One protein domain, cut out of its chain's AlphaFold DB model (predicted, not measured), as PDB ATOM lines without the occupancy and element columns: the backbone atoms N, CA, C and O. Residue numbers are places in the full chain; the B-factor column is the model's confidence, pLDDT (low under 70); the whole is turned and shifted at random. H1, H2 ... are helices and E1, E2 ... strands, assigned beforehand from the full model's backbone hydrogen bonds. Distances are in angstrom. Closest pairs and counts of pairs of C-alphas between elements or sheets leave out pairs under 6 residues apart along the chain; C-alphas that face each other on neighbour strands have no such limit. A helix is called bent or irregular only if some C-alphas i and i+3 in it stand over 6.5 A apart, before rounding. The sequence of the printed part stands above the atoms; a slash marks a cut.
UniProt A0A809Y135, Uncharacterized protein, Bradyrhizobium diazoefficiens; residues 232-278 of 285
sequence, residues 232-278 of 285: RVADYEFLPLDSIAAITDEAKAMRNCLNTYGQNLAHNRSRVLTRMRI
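AT A GLANCE: This is residues 232 to 278 of the 285 residues of an uncharacterized protein of Bradyrhizobium diazoefficiens (UniProt A0A809Y135). A two-stranded antiparallel ribbon, E1 and E2, makes one end of an elongated domain, and a helical hairpin, H1 and H2, makes the other, with H1 nearer to the ribbon and H2 at the far end. The 47 printed residues hold two named strands and two named helices in the order E1, H1, H2, E2, a mixed class of helices and strands. The whole is only just compact, close to loose, with a radius of gyration of the C-alphas of 11.2 A, and only just elongated, spanning 32 by 21 by 14 A.

IN THESE COORDINATES: Find C-alpha 236 at (-6.147, 102.497, 5.222); from there E1, residues 236 to 240, runs 13.4 A. Its partner E2, residues 273 to 277, runs 13.2 A and ends at C-alpha 277, at (-6.317, 97.992, 4.323). H1, residues 244 to 254, begins at C-alpha 244, at (3.303, 93.803, 23.909), and runs 15.3 A. H2, residues 258 to 266, runs 13.4 A and is irregular: C-alphas 260 and 263 are 7.7 A apart.

HOW THE PARTS SIT: Look first at E1 and E2, antiparallel at 156 degrees, where N 237 and O 276 are 2.9 A apart and N 274 and O 239 also 2.9 A, within hydrogen-bond range. Residues 232 to 233 pair antiparallel with residues 236 to 237 of E1. From H1 to E2, the closest C-alphas, of Glu 250 and Thr 274, are 7.3 A apart. H1 and H2 touch as a helical hairpin, closest at the C-alphas of Ala 251 and Leu 258, 5.3 A; they run opposite ways at a shallow tilt of 34 degrees, only just short of steep. E1 and H2 are apart. In H1 every O i to N i+4 pair is within hydrogen-bond range; in H2 2 of 5 are, beside 4 of 6 O i to N i+3 pairs.

THE WHOLE: The two C-alphas farthest apart, of Ala 234 and Gln 263, are 32.3 A from each other. The printed part has no cut; the links E1 to H1 and H1 to H2 are tight, and H2 to E2 is short. The mean pLDDT of the printed part is 88.5, and no printed residue is under 70.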
ATOM      1  N   ARG A 232      -7.744 107.198   9.945       90.88
ATOM      2  CA  ARG A 232      -7.997 106.615   8.629       90.88
ATOM      3  C   ARG A 232      -7.594 107.596   7.546       90.88
ATOM      4  O   ARG A 232      -7.895 108.783   7.641       90.88
ATOM      5  N   VAL A 233      -6.926 107.086   6.520       88.69
ATOM      6  CA  VAL A 233      -6.566 107.851   5.325       88.69
ATOM      7  C   VAL A 233      -6.869 106.981   4.114       88.69
ATOM      8  O   VAL A 233      -6.241 105.938   3.928       88.69
ATOM      9  N   ALA A 234      -7.837 107.415   3.300       88.94
ATOM     10  CA  ALA A 234      -8.415 106.609   2.223       88.94
ATOM     11  C   ALA A 234      -8.860 105.224   2.745       88.94
ATOM     12  O   ALA A 234      -9.530 105.144   3.774       88.94
ATOM     13  N   ASP A 235      -8.447 104.147   2.077       91.12
ATOM     14  CA  ASP A 235      -8.803 102.769   2.431       91.12
ATOM     15  C   ASP A 235      -7.865 102.158   3.487       91.12
ATOM     16  O   ASP A 235      -7.803 100.936   3.620       91.12
ATOM     17  N   TYR A 236      -7.082 102.971   4.202       85.50
ATOM     18  CA  TYR A 236      -6.147 102.497   5.222       85.50
ATOM     19  C   TYR A 236      -6.531 102.972   6.615       85.50
ATOM     20  O   TYR A 236      -6.888 104.133   6.824       85.50
ATOM     21  N   GLU A 237      -6.376 102.072   7.577       91.00
ATOM     22  CA  GLU A 237      -6.503 102.332   9.004       91.00
ATOM     23  C   GLU A 237      -5.136 102.184   9.678       91.00
ATOM     24  O   GLU A 237      -4.417 101.206   9.452       91.00
ATOM     25  N   PHE A 238      -4.773 103.187  10.480       90.56
ATOM     26  CA  PHE A 238      -3.545 103.221  11.263       90.56
ATOM     27  C   PHE A 238      -3.880 103.085  12.743       90.56
ATOM     28  O   PHE A 238      -4.578 103.938  13.301       90.56
ATOM     29  N   LEU A 239      -3.356 102.036  13.377       90.62
ATOM     30  CA  LEU A 239      -3.594 101.738  14.789       90.62
ATOM     31  C   LEU A 239      -2.265 101.709  15.557       90.62
ATOM     32  O   LEU A 239      -1.300 101.115  15.067       90.62
ATOM     33  N   PRO A 240      -2.184 102.353  16.736       91.38
ATOM     34  CA  PRO A 240      -0.999 102.291  17.577       91.38
ATOM     35  C   PRO A 240      -0.770 100.866  18.089       91.38
ATOM     36  O   PRO A 240      -1.704 100.199  18.523       91.38
ATOM     37  N   LEU A 241       0.485 100.419  18.069       92.06
ATOM     38  CA  LEU A 241       0.904  99.181  18.724       92.06
ATOM     39  C   LEU A 241       1.486  99.548  20.089       92.06
ATOM     40  O   LEU A 241       2.698  99.686  20.259       92.06
ATOM     41  N   ASP A 242       0.587  99.804  21.030       90.62
ATOM     42  CA  ASP A 242       0.881 100.367  22.350       90.62
ATOM     43  C   ASP A 242       1.150  99.306  23.426       90.62
ATOM     44  O   ASP A 242       1.554  99.635  24.536       90.62
ATOM     45  N   SER A 243       0.961  98.027  23.121       91.00
ATOM     46  CA  SER A 243       1.125  96.930  24.069       91.00
ATOM     47  C   SER A 243       1.952  95.801  23.471       91.00
ATOM     48  O   SER A 243       2.062  95.654  22.254       91.00
ATOM     49  N   ILE A 244       2.525  94.968  24.342       91.06
ATOM     50  CA  ILE A 244       3.303  93.803  23.909       91.06
ATOM     51  C   ILE A 244       2.444  92.852  23.069       91.06
ATOM     52  O   ILE A 244       2.908  92.396  22.031       91.06
ATOM     53  N   ALA A 245       1.190  92.618  23.470       90.19
ATOM     54  CA  ALA A 245       0.258  91.782  22.715       90.19
ATOM     55  C   ALA A 245       0.065  92.312  21.285       90.19
ATOM     56  O   ALA A 245       0.318  91.583  20.333       90.19
ATOM     57  N   ALA A 246      -0.248  93.605  21.127       90.75
ATOM     58  CA  ALA A 246      -0.417  94.219  19.809       90.75
ATOM     59  C   ALA A 246       0.857  94.123  18.950       90.75
ATOM     60  O   ALA A 246       0.794  93.826  17.758       90.75
ATOM     61  N   ILE A 247       2.028  94.339  19.557       91.81
ATOM     62  CA  ILE A 247       3.326  94.221  18.880       91.81
ATOM     63  C   ILE A 247       3.578  92.785  18.407       91.81
ATOM     64  O   ILE A 247       3.990  92.579  17.264       91.81
ATOM     65  N   THR A 248       3.353  91.795  19.268       90.50
ATOM     66  CA  THR A 248       3.616  90.386  18.962       90.50
ATOM     67  C   THR A 248       2.617  89.821  17.957       90.50
ATOM     68  O   THR A 248       3.036  89.123  17.029       90.50
ATOM     69  N   ASP A 249       1.337  90.173  18.072       90.88
ATOM     70  CA  ASP A 249       0.297  89.769  17.124       90.88
ATOM     71  C   ASP A 249       0.575  90.331  15.728       90.88
ATOM     72  O   ASP A 249       0.548  89.589  14.743       90.88
ATOM     73  N   GLU A 250       0.949  91.611  15.637       91.12
ATOM     74  CA  GLU A 250       1.330  92.226  14.366       91.12
ATOM     75  C   GLU A 250       2.596  91.582  13.786       91.12
ATOM     76  O   GLU A 250       2.650  91.258  12.593       91.12
ATOM     77  N   ALA A 251       3.617  91.356  14.621       90.19
ATOM     78  CA  ALA A 251       4.859  90.720  14.188       90.19
ATOM     79  C   ALA A 251       4.597  89.348  13.563       90.19
ATOM     80  O   ALA A 251       5.177  89.004  12.527       90.19
ATOM     81  N   LYS A 252       3.682  88.586  14.170       88.06
ATOM     82  CA  LYS A 252       3.249  87.275  13.697       88.06
ATOM     83  C   LYS A 252       2.433  87.372  12.412       88.06
ATOM     84  O   LYS A 252       2.748  86.668  11.451       88.06
ATOM     85  N   ALA A 253       1.438  88.257  12.364       88.00
ATOM     86  CA  ALA A 253       0.575  88.446  11.199       88.00
ATOM     87  C   ALA A 253       1.377  88.848   9.952       88.00
ATOM     88  O   ALA A 253       1.167  88.314   8.860       88.00
ATOM     89  N   MET A 254       2.354  89.740  10.122       88.94
ATOM     90  CA  MET A 254       3.197  90.227   9.032       88.94
ATOM     91  C   MET A 254       4.456  89.389   8.781       88.94
ATOM     92  O   MET A 254       5.130  89.612   7.776       88.94
ATOM     93  N   ARG A 255       4.799  88.450   9.677       85.94
ATOM     94  CA  ARG A 255       6.079  87.714   9.685       85.94
ATOM     95  C   ARG A 255       7.294  88.653   9.647       85.94
ATOM     96  O   ARG A 255       8.168  88.523   8.791       85.94
ATOM     97  N   ASN A 256       7.334  89.619  10.565       87.38
ATOM     98  CA  ASN A 256       8.385  90.638  10.639       87.38
ATOM     99  C   ASN A 256       9.145  90.615  11.987       87.38
ATOM    100  O   ASN A 256       8.870  89.810  12.872       87.38
ATOM    101  N   CYS A 257      10.135  91.502  12.141       88.81
ATOM    102  CA  CYS A 257      11.026  91.551  13.309       88.81
ATOM    103  C   CYS A 257      10.569  92.525  14.408       88.81
ATOM    104  O   CYS A 257      11.399  92.981  15.200       88.81
ATOM    105  N   LEU A 258       9.288  92.893  14.464       90.81
ATOM    106  CA  LEU A 258       8.834  93.979  15.333       90.81
ATOM    107  C   LEU A 258       9.086  93.710  16.827       90.81
ATOM    108  O   LEU A 258       9.406  94.636  17.569       90.81
ATOM    109  N   ASN A 259       9.102  92.442  17.245       90.19
ATOM    110  CA  ASN A 259       9.441  92.045  18.616       90.19
ATOM    111  C   ASN A 259      10.831  92.532  19.087       90.19
ATOM    112  O   ASN A 259      11.081  92.637  20.285       90.19
ATOM    113  N   THR A 260      11.741  92.873  18.168       90.56
ATOM    114  CA  THR A 260      13.087  93.384  18.496       90.56
ATOM    115  C   THR A 260      13.111  94.865  18.893       90.56
ATOM    116  O   THR A 260      14.109  95.338  19.436       90.56
ATOM    117  N   TYR A 261      12.020  95.607  18.674       88.81
ATOM    118  CA  TYR A 261      11.967  97.057  18.902       88.81
ATOM    119  C   TYR A 261      11.797  97.461  20.373       88.81
ATOM    120  O   TYR A 261      11.820  98.656  20.667       88.81
ATOM    121  N   GLY A 262      11.675  96.507  21.303       88.00
ATOM    122  CA  GLY A 262      11.370  96.773  22.713       88.00
ATOM    123  C   GLY A 262      12.233  97.862  23.356       88.00
ATOM    124  O   GLY A 262      11.698  98.770  23.985       88.00
ATOM    125  N   GLN A 263      13.551  97.854  23.129       86.25
ATOM    126  CA  GLN A 263      14.438  98.897  23.661       86.25
ATOM    127  C   GLN A 263      14.184 100.277  23.046       86.25
ATOM    128  O   GLN A 263      14.208 101.275  23.763       86.25
ATOM    129  N   ASN A 264      13.941 100.362  21.736       88.75
ATOM    130  CA  ASN A 264      13.672 101.640  21.071       88.75
ATOM    131  C   ASN A 264      12.342 102.236  21.535       88.75
ATOM    132  O   ASN A 264      12.243 103.447  21.731       88.75
ATOM    133  N   LEU A 265      11.343 101.381  21.739       89.38
ATOM    134  CA  LEU A 265      10.047 101.764  22.278       89.38
ATOM    135  C   LEU A 265      10.176 102.251  23.734       89.38
ATOM    136  O   LEU A 265       9.718 103.350  24.038       89.38
ATOM    137  N   ALA A 266      10.881 101.504  24.590       87.44
ATOM    138  CA  ALA A 266      11.079 101.838  26.005       87.44
ATOM    139  C   ALA A 266      11.859 103.147  26.235       87.44
ATOM    140  O   ALA A 266      11.588 103.873  27.182       87.44
ATOM    141  N   HIS A 267      12.823 103.465  25.363       87.50
ATOM    142  CA  HIS A 267      13.634 104.688  25.461       87.50
ATOM    143  C   HIS A 267      13.078 105.851  24.630       87.50
ATOM    144  O   HIS A 267      13.817 106.786  24.322       87.50
ATOM    145  N   ASN A 268      11.812 105.780  24.213       88.31
ATOM    146  CA  ASN A 268      11.141 106.830  23.441       88.31
ATOM    147  C   ASN A 268      11.909 107.226  22.166       88.31
ATOM    148  O   ASN A 268      11.918 108.383  21.761       88.31
ATOM    149  N   ARG A 269      12.572 106.259  21.520       89.19
ATOM    150  CA  ARG A 269      13.264 106.452  20.232       89.19
ATOM    151  C   ARG A 269      12.361 106.157  19.043       89.19
ATOM    152  O   ARG A 269      12.675 106.537  17.918       89.19
ATOM    153  N   SER A 270      11.269 105.430  19.261       90.06
ATOM    154  CA  SER A 270      10.302 105.086  18.220       90.06
ATOM    155  C   SER A 270       8.911 104.863  18.813       90.06
ATOM    156  O   SER A 270       8.772 104.480  19.977       90.06
ATOM    157  N   ARG A 271       7.884 105.044  17.982       89.62
ATOM    158  CA  ARG A 271       6.508 104.584  18.202       89.62
ATOM    159  C   ARG A 271       6.049 103.878  16.939       89.62
ATOM    160  O   ARG A 271       6.364 104.332  15.841       89.62
ATOM    161  N   VAL A 272       5.364 102.752  17.094       89.38
ATOM    162  CA  VAL A 272       4.996 101.897  15.964       89.38
ATOM    163  C   VAL A 272       3.486 101.923  15.789       89.38
ATOM    164  O   VAL A 272       2.733 101.920  16.763       89.38
ATOM    165  N   LEU A 273       3.063 101.958  14.529       88.81
ATOM    166  CA  LEU A 273       1.680 101.797  14.117       88.81
ATOM    167  C   LEU A 273       1.603 100.659  13.099       88.81
ATOM    168  O   LEU A 273       2.502 100.519  12.267       88.81
ATOM    169  N   THR A 274       0.527  99.879  13.144       87.50
ATOM    170  CA  THR A 274       0.158  98.993  12.032       87.50
ATOM    171  C   THR A 274      -0.614  99.775  10.972       87.50
ATOM    172  O   THR A 274      -1.247 100.792  11.272       87.50
ATOM    173  N   ARG A 275      -0.551  99.302   9.723       85.69
ATOM    174  CA  ARG A 275      -1.335  99.807   8.595       85.69
ATOM    175  C   ARG A 275      -2.137  98.661   7.983       85.69
ATOM    176  O   ARG A 275      -1.583  97.861   7.228       85.69
ATOM    177  N   MET A 276      -3.444  98.648   8.228       79.56
ATOM    178  CA  MET A 276      -4.380  97.695   7.623       79.56
ATOM    179  C   MET A 276      -5.166  98.339   6.482       79.56
ATOM    180  O   MET A 276      -5.513  99.517   6.543       79.56
ATOM    181  N   ARG A 277      -5.447  97.566   5.427       78.31
ATOM    182  CA  ARG A 277      -6.317  97.992   4.323       78.31
ATOM    183  C   ARG A 277      -7.752  97.551   4.614       78.31
ATOM    184  O   ARG A 277      -7.990  96.371   4.848       78.31
ATOM    185  N   ILE A 278      -8.693  98.485   4.571       71.19
ATOM    186  CA  ILE A 278     -10.122  98.232   4.746       71.19
ATOM    187  C   ILE A 278     -10.637  97.567   3.464       71.19
ATOM    188  O   ILE A 278     -10.639  98.176   2.397       71.19
TER     189      ILE A 278